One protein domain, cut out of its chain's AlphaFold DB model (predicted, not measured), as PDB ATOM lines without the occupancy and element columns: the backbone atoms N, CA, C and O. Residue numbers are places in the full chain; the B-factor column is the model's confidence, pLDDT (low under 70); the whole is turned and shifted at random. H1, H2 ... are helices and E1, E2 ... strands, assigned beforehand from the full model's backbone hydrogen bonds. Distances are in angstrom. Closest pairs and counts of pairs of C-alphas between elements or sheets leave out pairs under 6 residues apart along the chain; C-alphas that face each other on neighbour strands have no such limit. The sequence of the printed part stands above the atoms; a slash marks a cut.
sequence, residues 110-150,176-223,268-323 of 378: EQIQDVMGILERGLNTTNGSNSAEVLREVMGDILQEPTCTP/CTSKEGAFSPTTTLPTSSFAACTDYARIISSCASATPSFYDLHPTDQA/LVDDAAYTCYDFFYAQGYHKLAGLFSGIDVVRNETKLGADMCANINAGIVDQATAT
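AT A GLANCE: This is residues 110 to 150, 176 to 223 and 268 to 323 of the 378 residues of an uncharacterized protein of Corynespora cassiicola Philippines (UniProt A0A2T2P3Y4). Two helical hairpins, H1 with H2 and H5 with H6, pack together with H3 into a helical body; the small hairpin E1 and E2 and short H4 sit at one end, where H7 leads away as an arm, its residues 317 to 323 sticking out. The printed part has 145 residues, in the order H1 H2 H3 H4 H5 H6 E1 E2 H7, mostly helix, with one antiparallel sheet, E1 - E2. It is compact, radius of gyration of the C-alphas 15.9 A, yet only just elongated, spanning 59 by 30 by 29 A.

IN THESE COORDINATES: H1, residues 110 to 125, begins at C-alpha (-43.659, -18.704, -56.917) and is 23.7 A long. H2 holds 131 to 142, H3 192 to 210 (27.2 A), H4 219 to 223, H5 268 to 283 (23.1 A) and H6 286 to 291. E1 is 293 to 296 and E2 301 to 305. H7, 308 to 323, 22.8 A, ends at C-alpha (-42.630, -54.377, -17.678).

HOW THE PARTS SIT: H5, the hub, touches H3 at a steep tilt of 50 degrees, opposite ways, closest C-alphas Ala 196 and Ala 272, 4.6 A. H5 and H6 form a hairpin at 17 degrees, C-alphas of Tyr 277 and Ala 289 4.6 A apart. H1 and H2 touch at Leu 119 and Val 138, C-alphas 6.8 A apart. H2 touches H3 with residues 139 to 142 alone, closest C-alphas Met 139 and Ala 201, 5.1 A. H1 touches H6 with residues 119 to 123 alone, about perpendicular at 79 degrees, closest C-alphas Glu 120 and Leu 288, 5.9 A. In the hairpin E1 and E2, N 296 and O 301 are 2.8 A apart, within hydrogen-bond range. H5 and H7 touch only at their ends, closest C-alphas Asp 270 and Met 308, 6.4 A. H7 touches H4 with residues 308 to 312 alone, closest C-alphas Thr 220 and Ile 312, 6.2 A. Every O i to N i+4 pair is within hydrogen-bond range in H2, H4, H6 and H7; H1 has 11 of 12, H3 14 of 15, H5 11 of 12.

THE WHOLE: The C-alphas farthest apart, Thr 177 and Thr 323, are 59.3 A apart. Residues 151 to 175 and 224 to 267 are not printed; the C-alpha gaps are 5.3 A and 11.5 A. Residues 176 to 191 hold no named element. Mean pLDDT of the printed part is 83.9; 127 to 129, 146 to 150, 176 to 189 and 320 to 323 are under 70.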
ATOM      1  N   GLU A 110     -44.730 -19.705 -56.893       75.62
ATOM      2  CA  GLU A 110     -43.659 -18.704 -56.917       75.62
ATOM      3  C   GLU A 110     -43.378 -18.112 -55.528       75.62
ATOM      4  O   GLU A 110     -42.229 -17.813 -55.208       75.62
ATOM      5  N   GLN A 111     -44.412 -17.971 -54.692       76.88
ATOM      6  CA  GLN A 111     -44.283 -17.495 -53.309       76.88
ATOM      7  C   GLN A 111     -43.585 -18.537 -52.443       76.88
ATOM      8  O   GLN A 111     -42.665 -18.216 -51.694       76.88
ATOM      9  N   ILE A 112     -43.994 -19.798 -52.598       80.88
ATOM     10  CA  ILE A 112     -43.415 -20.925 -51.868       80.88
ATOM     11  C   ILE A 112     -41.918 -21.034 -52.186       80.88
ATOM     12  O   ILE A 112     -41.097 -21.192 -51.287       80.88
ATOM     13  N   GLN A 113     -41.529 -20.903 -53.457       80.81
ATOM     14  CA  GLN A 113     -40.128 -21.034 -53.869       80.81
ATOM     15  C   GLN A 113     -39.193 -19.994 -53.238       80.81
ATOM     16  O   GLN A 113     -38.067 -20.344 -52.878       80.81
ATOM     17  N   ASP A 114     -39.622 -18.735 -53.097       79.38
ATOM     18  CA  ASP A 114     -38.756 -17.681 -52.549       79.38
ATOM     19  C   ASP A 114     -38.448 -17.925 -51.065       79.38
ATOM     20  O   ASP A 114     -37.278 -17.956 -50.668       79.38
ATOM     21  N   VAL A 115     -39.486 -18.220 -50.275       80.94
ATOM     22  CA  VAL A 115     -39.368 -18.539 -48.842       80.94
ATOM     23  C   VAL A 115     -38.500 -19.784 -48.640       80.94
ATOM     24  O   VAL A 115     -37.512 -19.762 -47.902       80.94
ATOM     25  N   MET A 116     -38.785 -20.861 -49.374       83.12
ATOM     26  CA  MET A 116     -38.084 -22.139 -49.199       83.12
ATOM     27  C   MET A 116     -36.630 -22.084 -49.667       83.12
ATOM     28  O   MET A 116     -35.743 -22.668 -49.041       83.12
ATOM     29  N   GLY A 117     -36.343 -21.317 -50.720       80.75
ATOM     30  CA  GLY A 117     -34.976 -21.082 -51.168       80.75
ATOM     31  C   GLY A 117     -34.132 -20.312 -50.145       80.75
ATOM     32  O   GLY A 117     -32.918 -20.526 -50.066       80.75
ATOM     33  N   ILE A 118     -34.737 -19.413 -49.362       80.19
ATOM     34  CA  ILE A 118     -34.061 -18.725 -48.252       80.19
ATOM     35  C   ILE A 118     -33.767 -19.716 -47.123       80.19
ATOM     36  O   ILE A 118     -32.613 -19.795 -46.691       80.19
ATOM     37  N   LEU A 119     -34.755 -20.518 -46.726       85.69
ATOM     38  CA  LEU A 119     -34.628 -21.519 -45.663       85.69
ATOM     39  C   LEU A 119     -33.551 -22.572 -45.957       85.69
ATOM     40  O   LEU A 119     -32.670 -22.810 -45.130       85.69
ATOM     41  N   GLU A 120     -33.544 -23.150 -47.162       86.88
ATOM     42  CA  GLU A 120     -32.539 -24.145 -47.569       86.88
ATOM     43  C   GLU A 120     -31.115 -23.555 -47.548       86.88
ATOM     44  O   GLU A 120     -30.146 -24.215 -47.158       86.88
ATOM     45  N   ARG A 121     -30.959 -22.275 -47.922       83.56
ATOM     46  CA  ARG A 121     -29.671 -21.573 -47.810       83.56
ATOM     47  C   ARG A 121     -29.293 -21.297 -46.358       83.56
ATOM     48  O   ARG A 121     -28.122 -21.460 -46.022       83.56
ATOM     49  N   GLY A 122     -30.250 -20.922 -45.510       82.06
ATOM     50  CA  GLY A 122     -30.040 -20.762 -44.070       82.06
ATOM     51  C   GLY A 122     -29.498 -22.047 -43.444       82.06
ATOM     52  O   GLY A 122     -28.440 -22.030 -42.813       82.06
ATOM     53  N   LEU A 123     -30.118 -23.184 -43.771       86.12
ATOM     54  CA  LEU A 123     -29.708 -24.529 -43.355       86.12
ATOM     55  C   LEU A 123     -28.281 -24.923 -43.771       86.12
ATOM     56  O   LEU A 123     -27.664 -25.769 -43.125       86.12
ATOM     57  N   ASN A 124     -27.718 -24.323 -44.827       81.00
ATOM     58  CA  ASN A 124     -26.308 -24.528 -45.184       81.00
ATOM     59  C   ASN A 124     -25.336 -23.830 -44.226       81.00
ATOM     60  O   ASN A 124     -24.179 -24.241 -44.135       81.00
ATOM     61  N   THR A 125     -25.777 -22.765 -43.560       78.94
ATOM     62  CA  THR A 125     -24.924 -21.935 -42.701       78.94
ATOM     63  C   THR A 125     -24.962 -22.368 -41.241       78.94
ATOM     64  O   THR A 125     -23.961 -22.246 -40.532       78.94
ATOM     65  N   THR A 126     -26.082 -22.932 -40.797       76.00
ATOM     66  CA  THR A 126     -26.244 -23.452 -39.443       76.00
ATOM     67  C   THR A 126     -25.586 -24.829 -39.365       76.00
ATOM     68  O   THR A 126     -26.066 -25.796 -39.948       76.00
ATOM     69  N   ASN A 127     -24.464 -24.939 -38.648       66.19
ATOM     70  CA  ASN A 127     -23.788 -26.214 -38.388       66.19
ATOM     71  C   ASN A 127     -24.653 -27.123 -37.494       66.19
ATOM     72  O   ASN A 127     -24.374 -27.234 -36.310       66.19
ATOM     73  N   GLY A 128     -25.699 -27.735 -38.061       59.78
ATOM     74  CA  GLY A 128     -26.375 -28.997 -37.714       59.78
ATOM     75  C   GLY A 128     -26.766 -29.332 -36.267       59.78
ATOM     76  O   GLY A 128     -27.396 -30.362 -36.061       59.78
ATOM     77  N   SER A 129     -26.408 -28.551 -35.250       64.62
ATOM     78  CA  SER A 129     -26.505 -28.987 -33.857       64.62
ATOM     79  C   SER A 129     -27.859 -28.704 -33.220       64.62
ATOM     80  O   SER A 129     -28.137 -29.284 -32.175       64.62
ATOM     81  N   ASN A 130     -28.686 -27.842 -33.821       77.94
ATOM     82  CA  ASN A 130     -29.975 -27.449 -33.253       77.94
ATOM     83  C   ASN A 130     -31.107 -27.518 -34.288       77.94
ATOM     84  O   ASN A 130     -31.703 -26.511 -34.658       77.94
ATOM     85  N   SER A 131     -31.396 -28.723 -34.789       80.94
ATOM     86  CA  SER A 131     -32.476 -28.954 -35.761       80.94
ATOM     87  C   SER A 131     -33.839 -28.456 -35.276       80.94
ATOM     88  O   SER A 131     -34.658 -28.062 -36.096       80.94
ATOM     89  N   ALA A 132     -34.077 -28.441 -33.961       83.00
ATOM     90  CA  ALA A 132     -35.319 -27.962 -33.366       83.00
ATOM     91  C   ALA A 132     -35.502 -26.441 -33.519       83.00
ATOM     92  O   ALA A 132     -36.594 -25.974 -33.827       83.00
ATOM     93  N   GLU A 133     -34.424 -25.667 -33.365       86.50
ATOM     94  CA  GLU A 133     -34.457 -24.215 -33.557       86.50
ATOM     95  C   GLU A 133     -34.695 -23.849 -35.021       86.50
ATOM     96  O   GLU A 133     -35.507 -22.970 -35.300       86.50
ATOM     97  N   VAL A 134     -34.053 -24.575 -35.944       87.62
ATOM     98  CA  VAL A 134     -34.282 -24.363 -37.376       87.62
ATOM     99  C   VAL A 134     -35.689 -24.795 -37.777       87.62
ATOM    100  O   VAL A 134     -36.346 -24.090 -38.531       87.62
ATOM    101  N   LEU A 135     -36.193 -25.908 -37.238       87.19
ATOM    102  CA  LEU A 135     -37.569 -26.332 -37.482       87.19
ATOM    103  C   LEU A 135     -38.564 -25.264 -37.017       87.19
ATOM    104  O   LEU A 135     -39.503 -24.971 -37.741       87.19
ATOM    105  N   ARG A 136     -38.345 -24.643 -35.851       89.94
ATOM    106  CA  ARG A 136     -39.185 -23.542 -35.357       89.94
ATOM    107  C   ARG A 136     -39.213 -22.353 -36.321       89.94
ATOM    108  O   ARG A 136     -40.284 -21.800 -36.546       89.94
ATOM    109  N   GLU A 137     -38.059 -21.952 -36.855       90.31
ATOM    110  CA  GLU A 137     -37.961 -20.874 -37.852       90.31
ATOM    111  C   GLU A 137     -38.702 -21.255 -39.141       90.31
ATOM    112  O   GLU A 137     -39.585 -20.525 -39.576       90.31
ATOM    113  N   VAL A 138     -38.460 -22.466 -39.655       88.31
ATOM    114  CA  VAL A 138     -39.149 -23.017 -40.834       88.31
ATOM    115  C   VAL A 138     -40.668 -23.066 -40.639       88.31
ATOM    116  O   VAL A 138     -41.402 -22.694 -41.547       88.31
ATOM    117  N   MET A 139     -41.161 -23.510 -39.478       90.06
ATOM    118  CA  MET A 139     -42.602 -23.530 -39.195       90.06
ATOM    119  C   MET A 139     -43.178 -22.110 -39.170       90.06
ATOM    120  O   MET A 139     -44.285 -21.898 -39.652       90.06
ATOM    121  N   GLY A 140     -42.437 -21.140 -38.625       88.12
ATOM    122  CA  GLY A 140     -42.835 -19.732 -38.637       88.12
ATOM    123  C   GLY A 140     -42.969 -19.184 -40.056       88.12
ATOM    124  O   GLY A 140     -43.974 -18.550 -40.367       88.12
ATOM    125  N   ASP A 141     -42.006 -19.502 -40.916       87.50
ATOM    126  CA  ASP A 141     -41.973 -19.062 -42.310       87.50
ATOM    127  C   ASP A 141     -43.044 -19.755 -43.174       87.50
ATOM    128  O   ASP A 141     -43.648 -19.111 -44.027       87.50
ATOM    129  N   ILE A 142     -43.339 -21.043 -42.935       86.31
ATOM    130  CA  ILE A 142     -44.442 -21.766 -43.607       86.31
ATOM    131  C   ILE A 142     -45.798 -21.144 -43.265       86.31
ATOM    132  O   ILE A 142     -46.678 -21.071 -44.121       86.31
ATOM    133  N   LEU A 143     -45.978 -20.719 -42.013       89.38
ATOM    134  CA  LEU A 143     -47.229 -20.129 -41.537       89.38
ATOM    135  C   LEU A 143     -47.357 -18.638 -41.852       89.38
ATOM    136  O   LEU A 143     -48.412 -18.058 -41.597       89.38
ATOM    137  N   GLN A 144     -46.303 -18.000 -42.359       85.12
ATOM    138  CA  GLN A 144     -46.349 -16.584 -42.678       85.12
ATOM    139  C   GLN A 144     -47.254 -16.349 -43.892       85.12
ATOM    140  O   GLN A 144     -47.116 -16.996 -44.930       85.12
ATOM    141  N   GLU A 145     -48.178 -15.392 -43.772       74.50
ATOM    142  CA  GLU A 145     -48.993 -14.977 -44.910       74.50
ATOM    143  C   GLU A 145     -48.091 -14.471 -46.048       74.50
ATOM    144  O   GLU A 145     -47.131 -13.728 -45.795       74.50
ATOM    145  N   PRO A 146     -48.381 -14.840 -47.306       67.25
ATOM    146  CA  PRO A 146     -47.572 -14.413 -48.434       67.25
ATOM    147  C   PRO A 146     -47.513 -12.883 -48.524       67.25
ATOM    148  O   PRO A 146     -48.531 -12.195 -48.541       67.25
ATOM    149  N   THR A 147     -46.300 -12.336 -48.629       67.75
ATOM    150  CA  THR A 147     -46.059 -10.881 -48.631       67.75
ATOM    151  C   THR A 147     -46.178 -10.230 -50.007       67.75
ATOM    152  O   THR A 147     -46.004  -9.019 -50.127       67.75
ATOM    153  N   CYS A 148     -46.420 -11.009 -51.058       67.00
ATOM    154  CA  CYS A 148     -46.549 -10.529 -52.432       67.00
ATOM    155  C   CYS A 148     -47.838 -11.065 -53.058       67.00
ATOM    156  O   CYS A 148     -48.384 -12.060 -52.595       67.00
ATOM    157  N   THR A 149     -48.337 -10.418 -54.107       65.06
ATOM    158  CA  THR A 149     -49.522 -10.877 -54.843       65.06
ATOM    159  C   THR A 149     -49.038 -11.631 -56.075       65.06
ATOM    160  O   THR A 149     -48.168 -11.111 -56.786       65.06
ATOM    161  N   PRO A 150     -49.539 -12.848 -56.363       61.25
ATOM    162  CA  PRO A 150     -49.163 -13.533 -57.591       61.25
ATOM    163  C   PRO A 150     -49.505 -12.629 -58.780       61.25
ATOM    164  O   PRO A 150     -50.579 -12.024 -58.818       61.25
ATOM    165  N   CYS A 176     -45.168 -10.972 -56.998       63.59
ATOM    166  CA  CYS A 176     -44.194 -12.015 -56.702       63.59
ATOM    167  C   CYS A 176     -43.260 -12.155 -57.903       63.59
ATOM    168  O   CYS A 176     -43.605 -12.752 -58.924       63.59
ATOM    169  N   THR A 177     -42.090 -11.537 -57.805       59.12
ATOM    170  CA  THR A 177     -41.034 -11.729 -58.784       59.12
ATOM    171  C   THR A 177     -40.239 -12.889 -58.233       59.12
ATOM    172  O   THR A 177     -39.557 -12.712 -57.224       59.12
ATOM    173  N   SER A 178     -40.365 -14.079 -58.829       55.28
ATOM    174  CA  SER A 178     -39.486 -15.191 -58.479       55.28
ATOM    175  C   SER A 178     -38.062 -14.673 -58.637       55.28
ATOM    176  O   SER A 178     -37.612 -14.399 -59.756       55.28
ATOM    177  N   LYS A 179     -37.368 -14.436 -57.524       55.09
ATOM    178  CA  LYS A 179     -35.957 -14.090 -57.592       55.09
ATOM    179  C   LYS A 179     -35.299 -15.275 -58.286       55.09
ATOM    180  O   LYS A 179     -35.641 -16.410 -57.962       55.09
ATOM    181  N   GLU A 180     -34.401 -15.043 -59.245       49.50
ATOM    182  CA  GLU A 180     -33.538 -16.107 -59.773       49.50
ATOM    183  C   GLU A 180     -32.674 -16.625 -58.614       49.50
ATOM    184  O   GLU A 180     -31.531 -16.224 -58.393       49.50
ATOM    185  N   GLY A 181     -33.265 -17.467 -57.775       54.53
ATOM    186  CA  GLY A 181     -32.558 -18.291 -56.837       54.53
ATOM    187  C   GLY A 181     -31.809 -19.327 -57.651       54.53
ATOM    188  O   GLY A 181     -32.310 -19.838 -58.648       54.53
ATOM    189  N   ALA A 182     -30.621 -19.702 -57.188       54.28
ATOM    190  CA  ALA A 182     -29.847 -20.811 -57.748       54.28
ATOM    191  C   ALA A 182     -30.566 -22.180 -57.671       54.28
ATOM    192  O   ALA A 182     -29.954 -23.209 -57.945       54.28
ATOM    193  N   PHE A 183     -31.833 -22.198 -57.261       55.75
ATOM    194  CA  PHE A 183     -32.662 -23.370 -57.100       55.75
ATOM    195  C   PHE A 183     -33.849 -23.263 -58.057       55.75
ATOM    196  O   PHE A 183     -34.793 -22.518 -57.813       55.75
ATOM    197  N   SER A 184     -33.754 -23.966 -59.184       60.19
ATOM    198  CA  SER A 184     -34.873 -24.152 -60.101       60.19
ATOM    199  C   SER A 184     -35.548 -25.465 -59.711       60.19
ATOM    200  O   SER A 184     -34.881 -26.505 -59.763       60.19
ATOM    201  N   PRO A 185     -36.813 -25.445 -59.261       59.69
ATOM    202  CA  PRO A 185     -37.489 -26.671 -58.886       59.69
ATOM    203  C   PRO A 185     -37.575 -27.603 -60.083       59.69
ATOM    204  O   PRO A 185     -37.834 -27.194 -61.214       59.69
ATOM    205  N   THR A 186     -37.322 -28.877 -59.824       61.25
ATOM    206  CA  THR A 186     -37.246 -29.896 -60.875       61.25
ATOM    207  C   THR A 186     -38.618 -30.419 -61.288       61.25
ATOM    208  O   THR A 186     -38.734 -31.041 -62.343       61.25
ATOM    209  N   THR A 187     -39.663 -30.153 -60.495       67.69
ATOM    210  CA  THR A 187     -41.029 -30.631 -60.730       67.69
ATOM    211  C   THR A 187     -42.073 -29.613 -60.262       67.69
ATOM    212  O   THR A 187     -41.871 -28.908 -59.275       67.69
ATOM    213  N   THR A 188     -43.209 -29.531 -60.956       68.75
ATOM    214  CA  THR A 188     -44.400 -28.820 -60.466       68.75
ATOM    215  C   THR A 188     -45.216 -29.813 -59.644       68.75
ATOM    216  O   THR A 188     -45.779 -30.751 -60.207       68.75
ATOM    217  N   LEU A 189     -45.232 -29.658 -58.321       69.94
ATOM    218  CA  LEU A 189     -46.021 -30.512 -57.432       69.94
ATOM    219  C   LEU A 189     -47.420 -29.922 -57.219       69.94
ATOM    220  O   LEU A 189     -47.594 -28.708 -57.360       69.94
ATOM    221  N   PRO A 190     -48.424 -30.756 -56.903       74.69
ATOM    222  CA  PRO A 190     -49.754 -30.264 -56.584       74.69
ATOM    223  C   PRO A 190     -49.722 -29.396 -55.319       74.69
ATOM    224  O   PRO A 190     -49.016 -29.689 -54.355       74.69
ATOM    225  N   THR A 191     -50.527 -28.334 -55.311       71.31
ATOM    226  CA  THR A 191     -50.658 -27.402 -54.179       71.31
ATOM    227  C   THR A 191     -51.140 -28.090 -52.900       71.31
ATOM    228  O   THR A 191     -50.763 -27.668 -51.809       71.31
ATOM    229  N   SER A 192     -51.889 -29.193 -53.010       74.50
ATOM    230  CA  SER A 192     -52.308 -30.020 -51.868       74.50
ATOM    231  C   SER A 192     -51.132 -30.560 -51.047       74.50
ATOM    232  O   SER A 192     -51.259 -30.730 -49.839       74.50
ATOM    233  N   SER A 193     -49.960 -30.759 -51.656       83.50
ATOM    234  CA  SER A 193     -48.758 -31.174 -50.928       83.50
ATOM    235  C   SER A 193     -48.205 -30.067 -50.025       83.50
ATOM    236  O   SER A 193     -47.643 -30.362 -48.974       83.50
ATOM    237  N   PHE A 194     -48.392 -28.793 -50.393       87.06
ATOM    238  CA  PHE A 194     -48.024 -27.674 -49.524       87.06
ATOM    239  C   PHE A 194     -49.019 -27.493 -48.375       87.06
ATOM    240  O   PHE A 194     -48.608 -27.141 -47.273       87.06
ATOM    241  N   ALA A 195     -50.304 -27.799 -48.592       88.12
ATOM    242  CA  ALA A 195     -51.295 -27.799 -47.515       88.12
ATOM    243  C   ALA A 195     -50.871 -28.724 -46.364       88.12
ATOM    244  O   ALA A 195     -50.901 -28.309 -45.214       88.12
ATOM    245  N   ALA A 196     -50.330 -29.910 -46.661       91.19
ATOM    246  CA  ALA A 196     -49.783 -30.800 -45.636       91.19
ATOM    247  C   ALA A 196     -48.652 -30.166 -44.802       91.19
ATOM    248  O   ALA A 196     -48.581 -30.367 -43.590       91.19
ATOM    249  N   CYS A 197     -47.783 -29.361 -45.424       92.69
ATOM    250  CA  CYS A 197     -46.755 -28.612 -44.700       92.69
ATOM    251  C   CYS A 197     -47.357 -27.559 -43.767       92.69
ATOM    252  O   CYS A 197     -46.914 -27.430 -42.624       92.69
ATOM    253  N   THR A 198     -48.359 -26.820 -44.244       91.31
ATOM    254  CA  THR A 198     -49.091 -25.834 -43.441       91.31
ATOM    255  C   THR A 198     -49.785 -26.504 -42.262       91.31
ATOM    256  O   THR A 198     -49.685 -26.027 -41.133       91.31
ATOM    257  N   ASP A 199     -50.427 -27.641 -42.504       92.94
ATOM    258  CA  ASP A 199     -51.150 -28.409 -41.504       92.94
ATOM    259  C   ASP A 199     -50.214 -28.913 -40.409       92.94
ATOM    260  O   ASP A 199     -50.431 -28.667 -39.219       92.94
ATOM    261  N   TYR A 200     -49.106 -29.533 -40.816       95.12
ATOM    262  CA  TYR A 200     -48.046 -29.939 -39.906       95.12
ATOM    263  C   TYR A 200     -47.530 -28.746 -39.087       95.12
ATOM    264  O   TYR A 200     -47.458 -28.816 -37.856       95.12
ATOM    265  N   ALA A 201     -47.234 -27.618 -39.739       94.50
ATOM    266  CA  ALA A 201     -46.749 -26.423 -39.061       94.50
ATOM    267  C   ALA A 201     -47.759 -25.868 -38.048       94.50
ATOM    268  O   ALA A 201     -47.358 -25.459 -36.956       94.50
ATOM    269  N   ARG A 202     -49.064 -25.910 -38.345       94.31
ATOM    270  CA  ARG A 202     -50.131 -25.506 -37.416       94.31
ATOM    271  C   ARG A 202     -50.191 -26.395 -36.193       94.31
ATOM    272  O   ARG A 202     -50.266 -25.871 -35.083       94.31
ATOM    273  N   ILE A 203     -50.122 -27.712 -36.376       94.00
ATOM    274  CA  ILE A 203     -50.144 -28.666 -35.260       94.00
ATOM    275  C   ILE A 203     -48.955 -28.400 -34.335       94.00
ATOM    276  O   ILE A 203     -49.125 -28.217 -33.127       94.00
ATOM    277  N   ILE A 204     -47.752 -28.296 -34.906       95.50
ATOM    278  CA  ILE A 204     -46.530 -28.056 -34.137       95.50
ATOM    279  C   ILE A 204     -46.538 -26.675 -33.470       95.50
ATOM    280  O   ILE A 204     -46.182 -26.562 -32.297       95.50
ATOM    281  N   SER A 205     -46.981 -25.630 -34.171       95.44
ATOM    282  CA  SER A 205     -47.080 -24.271 -33.627       95.44
ATOM    283  C   SER A 205     -48.105 -24.181 -32.493       95.44
ATOM    284  O   SER A 205     -47.808 -23.618 -31.437       95.44
ATOM    285  N   SER A 206     -49.266 -24.823 -32.651       95.06
ATOM    286  CA  SER A 206     -50.277 -24.950 -31.597       95.06
ATOM    287  C   SER A 206     -49.679 -25.610 -30.352       95.06
ATOM    288  O   SER A 206     -49.728 -25.041 -29.258       95.06
ATOM    289  N   CYS A 207     -48.974 -26.731 -30.527       95.44
ATOM    290  CA  CYS A 207     -48.297 -27.411 -29.428       95.44
ATOM    291  C   CYS A 207     -47.199 -26.585 -28.762       95.44
ATOM    292  O   CYS A 207     -47.097 -26.571 -27.530       95.44
ATOM    293  N   ALA A 208     -46.409 -25.861 -29.552       95.38
ATOM    294  CA  ALA A 208     -45.381 -24.965 -29.048       95.38
ATOM    295  C   ALA A 208     -45.958 -23.774 -28.276       95.38
ATOM    296  O   ALA A 208     -45.356 -23.329 -27.300       95.38
ATOM    297  N   SER A 209     -47.133 -23.282 -28.674       95.69
ATOM    298  CA  SER A 209     -47.834 -22.210 -27.963       95.69
ATOM    299  C   SER A 209     -48.422 -22.684 -26.630       95.69
ATOM    300  O   SER A 209     -48.367 -21.960 -25.637       95.69
ATOM    301  N   ALA A 210     -48.925 -23.922 -26.585       94.56
ATOM    302  CA  ALA A 210     -49.508 -24.523 -25.390       94.56
ATOM    303  C   ALA A 210     -48.447 -25.031 -24.396       94.56
ATOM    304  O   ALA A 210     -48.725 -25.144 -23.201       94.56
ATOM    305  N   THR A 211     -47.233 -25.330 -24.873       94.00
ATOM    306  CA  THR A 211     -46.188 -25.989 -24.083       94.00
ATOM    307  C   THR A 211     -44.889 -25.173 -24.079       94.00
ATOM    308  O   THR A 211     -44.158 -25.169 -25.072       94.00
ATOM    309  N   PRO A 212     -44.534 -24.506 -22.962       95.00
ATOM    310  CA  PRO A 212     -43.271 -23.783 -22.850       95.00
ATOM    311  C   PRO A 212     -42.071 -24.678 -23.175       95.00
ATOM    312  O   PRO A 212     -41.995 -25.812 -22.704       95.00
ATOM    313  N   SER A 213     -41.126 -24.156 -23.963       94.94
ATOM    314  CA  SER A 213     -39.938 -24.902 -24.406       94.94
ATOM    315  C   SER A 213     -40.252 -26.204 -25.151       94.94
ATOM    316  O   SER A 213     -39.440 -27.121 -25.132       94.94
ATOM    317  N   PHE A 214     -41.395 -26.292 -25.845       95.31
ATOM    318  CA  PHE A 214     -41.796 -27.474 -26.619       95.31
ATOM    319  C   PHE A 214     -40.661 -28.074 -27.466       95.31
ATOM    320  O   PHE A 214     -40.418 -29.277 -27.424       95.31
ATOM    321  N   TYR A 215     -39.917 -27.232 -28.183       94.06
ATOM    322  CA  TYR A 215     -38.814 -27.654 -29.050       94.06
ATOM    323  C   TYR A 215     -37.605 -28.239 -28.296       94.06
ATOM    324  O   TYR A 215     -36.841 -28.999 -28.887       94.06
ATOM    325  N   ASP A 216     -37.458 -27.937 -27.005       93.62
ATOM    326  CA  ASP A 216     -36.385 -28.449 -26.141       93.62
ATOM    327  C   ASP A 216     -36.791 -29.734 -25.393       93.62
ATOM    328  O   ASP A 216     -35.964 -30.358 -24.720       93.62
ATOM    329  N   LEU A 217     -38.069 -30.119 -25.467       92.00
ATOM    330  CA  LEU A 217     -38.591 -31.306 -24.798       92.00
ATOM    331  C   LEU A 217     -38.087 -32.603 -25.440       92.00
ATOM    332  O   LEU A 217     -37.697 -32.655 -26.606       92.00
ATOM    333  N   HIS A 218     -38.142 -33.693 -24.671       92.69
ATOM    334  CA  HIS A 218     -37.900 -35.024 -25.216       92.69
ATOM    335  C   HIS A 218     -38.984 -35.369 -26.257       92.69
ATOM    336  O   HIS A 218     -40.142 -35.003 -26.045       92.69
ATOM    337  N   PRO A 219     -38.678 -36.130 -27.327       90.94
ATOM    338  CA  PRO A 219     -39.667 -36.505 -28.344       90.94
ATOM    339  C   PRO A 219     -40.955 -37.102 -27.758       90.94
ATOM    340  O   PRO A 219     -42.052 -36.768 -28.187       90.94
ATOM    341  N   THR A 220     -40.840 -37.926 -26.713       89.44
ATOM    342  CA  THR A 220     -41.992 -38.497 -25.991       89.44
ATOM    343  C   THR A 220     -42.909 -37.433 -25.380       89.44
ATOM    344  O   THR A 220     -44.129 -37.579 -25.419       89.44
ATOM    345  N   ASP A 221     -42.341 -36.357 -24.838       91.25
ATOM    346  CA  ASP A 221     -43.109 -35.254 -24.256       91.25
ATOM    347  C   ASP A 221     -43.728 -34.384 -25.360       91.25
ATOM    348  O   ASP A 221     -44.886 -33.983 -25.245       91.25
ATOM    349  N   GLN A 222     -43.013 -34.173 -26.470       93.50
ATOM    350  CA  GLN A 222     -43.538 -33.491 -27.662       93.50
ATOM    351  C   GLN A 222     -44.739 -34.241 -28.252       93.50
ATOM    352  O   GLN A 222     -45.771 -33.637 -28.557       93.50
ATOM    353  N   ALA A 223     -44.644 -35.571 -28.338       92.56
ATOM    354  CA  ALA A 223     -45.720 -36.419 -28.834       92.56
ATOM    355  C   ALA A 223     -46.983 -36.309 -28.000       92.56
ATOM    356  O   ALA A 223     -48.064 -36.415 -28.562       92.56
ATOM    357  N   LEU A 268     -52.467 -37.833 -38.050       88.56
ATOM    358  CA  LEU A 268     -52.650 -36.379 -38.054       88.56
ATOM    359  C   LEU A 268     -51.323 -35.618 -38.202       88.56
ATOM    360  O   LEU A 268     -51.273 -34.590 -38.869       88.56
ATOM    361  N   VAL A 269     -50.249 -36.123 -37.593       93.56
ATOM    362  CA  VAL A 269     -48.919 -35.502 -37.659       93.56
ATOM    363  C   VAL A 269     -48.032 -36.218 -38.656       93.56
ATOM    364  O   VAL A 269     -47.378 -35.557 -39.459       93.56
ATOM    365  N   ASP A 270     -47.996 -37.551 -38.597       95.12
ATOM    366  CA  ASP A 270     -47.062 -38.350 -39.380       95.12
ATOM    367  C   ASP A 270     -47.383 -38.238 -40.879       95.12
ATOM    368  O   ASP A 270     -46.458 -38.000 -41.653       95.12
ATOM    369  N   ASP A 271     -48.657 -38.285 -41.299       93.31
ATOM    370  CA  ASP A 271     -49.023 -38.198 -42.726       93.31
ATOM    371  C   ASP A 271     -48.773 -36.787 -43.285       93.31
ATOM    372  O   ASP A 271     -48.278 -36.632 -44.407       93.31
ATOM    373  N   ALA A 272     -49.061 -35.749 -42.490       93.25
ATOM    374  CA  ALA A 272     -48.797 -34.358 -42.853       93.25
ATOM    375  C   ALA A 272     -47.285 -34.102 -42.988       93.25
ATOM    376  O   ALA A 272     -46.818 -33.547 -43.986       93.25
ATOM    377  N   ALA A 273     -46.496 -34.579 -42.019       95.25
ATOM    378  CA  ALA A 273     -45.042 -34.484 -42.046       95.25
ATOM    379  C   ALA A 273     -44.428 -35.285 -43.200       95.25
ATOM    380  O   ALA A 273     -43.500 -34.802 -43.846       95.25
ATOM    381  N   TYR A 274     -44.950 -36.482 -43.474       94.44
ATOM    382  CA  TYR A 274     -44.502 -37.348 -44.561       94.44
ATOM    383  C   TYR A 274     -44.770 -36.706 -45.927       94.44
ATOM    384  O   TYR A 274     -43.872 -36.582 -46.758       94.44
ATOM    385  N   THR A 275     -45.980 -36.190 -46.133       93.00
ATOM    386  CA  THR A 275     -46.341 -35.476 -47.368       93.00
ATOM    387  C   THR A 275     -45.493 -34.215 -47.544       93.00
ATOM    388  O   THR A 275     -45.034 -33.914 -48.647       93.00
ATOM    389  N   CYS A 276     -45.223 -33.500 -46.450       93.81
ATOM    390  CA  CYS A 276     -44.359 -32.328 -46.467       93.81
ATOM    391  C   CYS A 276     -42.887 -32.674 -46.769       93.81
ATOM    392  O   CYS A 276     -42.215 -31.972 -47.530       93.81
ATOM    393  N   TYR A 277     -42.387 -33.789 -46.225       94.25
ATOM    394  CA  TYR A 277     -41.077 -34.345 -46.556       94.25
ATOM    395  C   TYR A 277     -40.961 -34.620 -48.060       94.25
ATOM    396  O   TYR A 277     -40.034 -34.116 -48.701       94.25
ATOM    397  N   ASP A 278     -41.914 -35.367 -48.624       92.00
ATOM    398  CA  ASP A 278     -41.926 -35.740 -50.041       92.00
ATOM    399  C   ASP A 278     -42.018 -34.507 -50.940       92.00
ATOM    400  O   ASP A 278     -41.306 -34.417 -51.944       92.00
ATOM    401  N   PHE A 279     -42.825 -33.517 -50.542       91.00
ATOM    402  CA  PHE A 279     -42.914 -32.236 -51.231       91.00
ATOM    403  C   PHE A 279     -41.545 -31.566 -51.347       91.00
ATOM    404  O   PHE A 279     -41.069 -31.291 -52.452       91.00
ATOM    405  N   PHE A 280     -40.865 -31.342 -50.220       91.25
ATOM    406  CA  PHE A 280     -39.556 -30.691 -50.232       91.25
ATOM    407  C   PHE A 280     -38.502 -31.519 -50.955       91.25
ATOM    408  O   PHE A 280     -37.693 -30.966 -51.705       91.25
ATOM    409  N   TYR A 281     -38.535 -32.839 -50.789       91.88
ATOM    410  CA  TYR A 281     -37.598 -33.736 -51.443       91.88
ATOM    411  C   TYR A 281     -37.741 -33.693 -52.970       91.88
ATOM    412  O   TYR A 281     -36.740 -33.543 -53.671       91.88
ATOM    413  N   ALA A 282     -38.970 -33.755 -53.490       88.06
ATOM    414  CA  ALA A 282     -39.251 -33.724 -54.926       88.06
ATOM    415  C   ALA A 282     -39.025 -32.341 -55.563       88.06
ATOM    416  O   ALA A 282     -38.723 -32.254 -56.755       88.06
ATOM    417  N   GLN A 283     -39.105 -31.261 -54.782       85.12
ATOM    418  CA  GLN A 283     -38.660 -29.936 -55.223       85.12
ATOM    419  C   GLN A 283     -37.125 -29.813 -55.265       85.12
ATOM    420  O   GLN A 283     -36.616 -28.963 -55.995       85.12
ATOM    421  N   GLY A 284     -36.393 -30.667 -54.536       88.12
ATOM    422  CA  GLY A 284     -34.928 -30.695 -54.429       88.12
ATOM    423  C   GLY A 284     -34.368 -30.117 -53.119       88.12
ATOM    424  O   GLY A 284     -33.153 -30.116 -52.912       88.12
ATOM    425  N   TYR A 285     -35.221 -29.650 -52.207       88.56
ATOM    426  CA  TYR A 285     -34.831 -29.093 -50.908       88.56
ATOM    427  C   TYR A 285     -34.498 -30.209 -49.907       88.56
ATOM    428  O   TYR A 285     -35.192 -30.417 -48.913       88.56
ATOM    429  N   HIS A 286     -33.453 -30.991 -50.185       89.56
ATOM    430  CA  HIS A 286     -33.147 -32.207 -49.427       89.56
ATOM    431  C   HIS A 286     -32.798 -31.948 -47.955       89.56
ATOM    432  O   HIS A 286     -33.056 -32.815 -47.117       89.56
ATOM    433  N   LYS A 287     -32.210 -30.793 -47.607       90.06
ATOM    434  CA  LYS A 287     -31.890 -30.489 -46.201       90.06
ATOM    435  C   LYS A 287     -33.140 -30.119 -45.429       90.06
ATOM    436  O   LYS A 287     -33.331 -30.630 -44.327       90.06
ATOM    437  N   LEU A 288     -33.984 -29.284 -46.030       90.69
ATOM    438  CA  LEU A 288     -35.293 -28.947 -45.500       90.69
ATOM    439  C   LEU A 288     -36.148 -30.204 -45.331       90.69
ATOM    440  O   LEU A 288     -36.608 -30.460 -44.225       90.69
ATOM    441  N   ALA A 289     -36.235 -31.058 -46.356       93.19
ATOM    442  CA  ALA A 289     -36.878 -32.369 -46.265       93.19
ATOM    443  C   ALA A 289     -36.302 -33.189 -45.098       93.19
ATOM    444  O   ALA A 289     -37.038 -33.704 -44.267       93.19
ATOM    445  N   GLY A 290     -34.976 -33.226 -44.937       91.81
ATOM    446  CA  GLY A 290     -34.315 -33.901 -43.817       91.81
ATOM    447  C   GLY A 290     -34.793 -33.471 -42.420       91.81
ATOM    448  O   GLY A 290     -34.736 -34.289 -41.491       91.81
ATOM    449  N   LEU A 291     -35.307 -32.246 -42.247       91.50
ATOM    450  CA  LEU A 291     -35.922 -31.806 -40.989       91.50
ATOM    451  C   LEU A 291     -37.228 -32.551 -40.687       91.50
ATOM    452  O   LEU A 291     -37.462 -32.874 -39.528       91.50
ATOM    453  N   PHE A 292     -38.009 -32.891 -41.712       94.44
ATOM    454  CA  PHE A 292     -39.305 -33.569 -41.603       94.44
ATOM    455  C   PHE A 292     -39.210 -35.096 -41.601       94.44
ATOM    456  O   PHE A 292     -40.227 -35.759 -41.514       94.44
ATOM    457  N   SER A 293     -38.015 -35.682 -41.662       93.94
ATOM    458  CA  SER A 293     -37.845 -37.149 -41.674       93.94
ATOM    459  C   SER A 293     -38.227 -37.859 -40.366       93.94
ATOM    460  O   SER A 293     -38.227 -39.082 -40.330       93.94
ATOM    461  N   GLY A 294     -38.418 -37.109 -39.271       93.75
ATOM    462  CA  GLY A 294     -38.728 -37.620 -37.927       93.75
ATOM    463  C   GLY A 294     -37.693 -38.559 -37.293       93.75
ATOM    464  O   GLY A 294     -37.871 -39.013 -36.163       93.75
ATOM    465  N   ILE A 295     -36.545 -38.772 -37.948       91.69
ATOM    466  CA  ILE A 295     -35.393 -39.496 -37.402       91.69
ATOM    467  C   ILE A 295     -34.119 -38.650 -37.554       91.69
ATOM    468  O   ILE A 295     -33.836 -38.045 -38.592       91.69
ATOM    469  N   ASP A 296     -33.314 -38.579 -36.497       89.12
ATOM    470  CA  ASP A 296     -31.915 -38.167 -36.579       89.12
ATOM    471  C   ASP A 296     -31.086 -39.377 -37.020       89.12
ATOM    472  O   ASP A 296     -30.783 -40.258 -36.220       89.12
ATOM    473  N   VAL A 297     -30.713 -39.426 -38.300       85.94
ATOM    474  CA  VAL A 297     -29.957 -40.547 -38.889       85.94
ATOM    475  C   VAL A 297     -28.587 -40.739 -38.221       85.94
ATOM    476  O   VAL A 297     -28.064 -41.850 -38.197       85.94
ATOM    477  N   VAL A 298     -27.995 -39.681 -37.656       86.12
ATOM    478  CA  VAL A 298     -26.679 -39.754 -37.004       86.12
ATOM    479  C   VAL A 298     -26.798 -40.386 -35.621       86.12
ATOM    480  O   VAL A 298     -25.926 -41.156 -35.219       86.12
ATOM    481  N   ARG A 299     -27.862 -40.052 -34.885       87.69
ATOM    482  CA  ARG A 299     -28.080 -40.529 -33.509       87.69
ATOM    483  C   ARG A 299     -29.008 -41.735 -33.415       87.69
ATOM    484  O   ARG A 299     -29.063 -42.360 -32.362       87.69
ATOM    485  N   ASN A 300     -29.701 -42.063 -34.500       89.94
ATOM    486  CA  ASN A 300     -30.808 -43.009 -34.526       89.94
ATOM    487  C   ASN A 300     -31.867 -42.688 -33.451       89.94
ATOM    488  O   ASN A 300     -32.356 -43.575 -32.754       89.94
ATOM    489  N   GLU A 301     -32.165 -41.398 -33.278       90.94
ATOM    490  CA  GLU A 301     -33.143 -40.893 -32.308       90.94
ATOM    491  C   GLU A 301     -34.368 -40.344 -33.050       90.94
ATOM    492  O   GLU A 301     -34.231 -39.669 -34.071       90.94
ATOM    493  N   THR A 302     -35.568 -40.614 -32.535       93.06
ATOM    494  CA  THR A 302     -36.802 -39.986 -33.029       93.06
ATOM    495  C   THR A 302     -36.757 -38.478 -32.778       93.06
ATOM    496  O   THR A 302     -36.262 -38.031 -31.745       93.06
ATOM    497  N   LYS A 303     -37.290 -37.686 -33.706       94.44
ATOM    498  CA  LYS A 303     -37.442 -36.228 -33.607       94.44
ATOM    499  C   LYS A 303     -38.781 -35.810 -34.226       94.44
ATOM    500  O   LYS A 303     -39.473 -36.644 -34.796       94.44
ATOM    501  N   LEU A 304     -39.118 -34.522 -34.145       94.56
ATOM    502  CA  LEU A 304     -40.261 -33.944 -34.861       94.56
ATOM    503  C   LEU A 304     -40.170 -34.243 -36.368       94.56
ATOM    504  O   LEU A 304     -39.137 -33.979 -36.986       94.56
ATOM    505  N   GLY A 305     -41.236 -34.801 -36.938       95.25
ATOM    506  CA  GLY A 305     -41.351 -35.125 -38.358       95.25
ATOM    507  C   GLY A 305     -42.154 -36.404 -38.597       95.25
ATOM    508  O   GLY A 305     -42.902 -36.842 -37.728       95.25
ATOM    509  N   ALA A 306     -41.979 -36.984 -39.781       94.50
ATOM    510  CA  ALA A 306     -42.619 -38.210 -40.229       94.50
ATOM    511  C   ALA A 306     -42.308 -39.387 -39.298       94.50
ATOM    512  O   ALA A 306     -41.198 -39.515 -38.784       94.50
ATOM    513  N   ASP A 307     -43.294 -40.250 -39.080       93.88
ATOM    514  CA  ASP A 307     -43.213 -41.401 -38.175       93.88
ATOM    515  C   ASP A 307     -42.868 -41.059 -36.715       93.88
ATOM    516  O   ASP A 307     -42.554 -41.960 -35.931       93.88
ATOM    517  N   MET A 308     -42.888 -39.791 -36.292       94.94
ATOM    518  CA  MET A 308     -42.605 -39.442 -34.901       94.94
ATOM    519  C   MET A 308     -43.595 -40.145 -33.969       94.94
ATOM    520  O   MET A 308     -43.188 -40.766 -32.979       94.94
ATOM    521  N   CYS A 309     -44.888 -40.056 -34.282       94.94
ATOM    522  CA  CYS A 309     -45.939 -40.620 -33.452       94.94
ATOM    523  C   CYS A 309     -45.903 -42.149 -33.481       94.94
ATOM    524  O   CYS A 309     -45.967 -42.785 -32.424       94.94
ATOM    525  N   ALA A 310     -45.725 -42.740 -34.665       91.75
ATOM    526  CA  ALA A 310     -45.561 -44.179 -34.835       91.75
ATOM    527  C   ALA A 310     -44.352 -44.735 -34.057       91.75
ATOM    528  O   ALA A 310     -44.497 -45.704 -33.304       91.75
ATOM    529  N   ASN A 311     -43.180 -44.101 -34.168       91.19
ATOM    530  CA  ASN A 311     -41.947 -44.539 -33.506       91.19
ATOM    531  C   ASN A 311     -42.041 -44.446 -31.981       91.19
ATOM    532  O   ASN A 311     -41.636 -45.368 -31.268       91.19
ATOM    533  N   ILE A 312     -42.599 -43.349 -31.465       89.50
ATOM    534  CA  ILE A 312     -42.795 -43.183 -30.022       89.50
ATOM    535  C   ILE A 312     -43.756 -44.250 -29.510       89.50
ATOM    536  O   ILE A 312     -43.440 -44.926 -28.528       89.50
ATOM    537  N   ASN A 313     -44.877 -44.456 -30.205       87.12
ATOM    538  CA  ASN A 313     -45.848 -45.479 -29.848       87.12
ATOM    539  C   ASN A 313     -45.228 -46.885 -29.808       87.12
ATOM    540  O   ASN A 313     -45.427 -47.606 -28.830       87.12
ATOM    541  N   ALA A 314     -44.434 -47.251 -30.818       87.38
ATOM    542  CA  ALA A 314     -43.710 -48.519 -30.838       87.38
ATOM    543  C   ALA A 314     -42.781 -48.660 -29.618       87.38
ATOM    544  O   ALA A 314     -42.863 -49.649 -28.889       87.38
ATOM    545  N   GLY A 315     -41.988 -47.626 -29.314       84.38
ATOM    546  CA  GLY A 315     -41.091 -47.625 -28.154       84.38
ATOM    547  C   GLY A 315     -41.815 -47.784 -26.810       84.38
ATOM    548  O   GLY A 315     -41.306 -48.438 -25.900       84.38
ATOM    549  N   ILE A 316     -43.021 -47.229 -26.678       80.69
ATOM    550  CA  ILE A 316     -43.869 -47.401 -25.489       80.69
ATOM    551  C   ILE A 316     -44.391 -48.831 -25.387       80.69
ATOM    552  O   ILE A 316     -44.355 -49.414 -24.302       80.69
ATOM    553  N   VAL A 317     -44.906 -49.389 -26.485       79.38
ATOM    554  CA  VAL A 317     -45.445 -50.756 -26.513       79.38
ATOM    555  C   VAL A 317     -44.354 -51.761 -26.136       79.38
ATOM    556  O   VAL A 317     -44.596 -52.660 -25.325       79.38
ATOM    557  N   ASP A 318     -43.136 -51.560 -26.631       80.06
ATOM    558  CA  ASP A 318     -41.981 -52.387 -26.288       80.06
ATOM    559  C   ASP A 318     -41.631 -52.290 -24.791       80.06
ATOM    560  O   ASP A 318     -41.433 -53.311 -24.123       80.06
ATOM    561  N   GLN A 319     -41.628 -51.078 -24.219       77.25
ATOM    562  CA  GLN A 319     -41.386 -50.869 -22.782       77.25
ATOM    563  C   GLN A 319     -42.490 -51.471 -21.899       77.25
ATOM    564  O   GLN A 319     -42.201 -52.062 -20.854       77.25
ATOM    565  N   ALA A 320     -43.753 -51.358 -22.313       68.75
ATOM    566  CA  ALA A 320     -44.888 -51.939 -21.602       68.75
ATOM    567  C   ALA A 320     -44.816 -53.474 -21.598       68.75
ATOM    568  O   ALA A 320     -45.035 -54.106 -20.561       68.75
ATOM    569  N   THR A 321     -44.424 -54.067 -22.730       66.19
ATOM    570  CA  THR A 321     -44.221 -55.517 -22.867       66.19
ATOM    571  C   THR A 321     -43.090 -56.008 -21.963       66.19
ATOM    572  O   THR A 321     -43.218 -57.049 -21.318       66.19
ATOM    573  N   ALA A 322     -42.011 -55.229 -21.836       64.94
ATOM    574  CA  ALA A 322     -40.900 -55.545 -20.942       64.94
ATOM    575  C   ALA A 322     -41.266 -55.458 -19.446       64.94
ATOM    576  O   ALA A 322     -40.626 -56.115 -18.625       64.94
ATOM    577  N   THR A 323     -42.292 -54.679 -19.083       58.09
ATOM    578  CA  THR A 323     -42.630 -54.377 -17.678       58.09
ATOM    579  C   THR A 323     -43.794 -55.216 -17.122       58.09
ATOM    580  O   THR A 323     -44.126 -55.067 -15.952       58.09
TER     581      THR A 323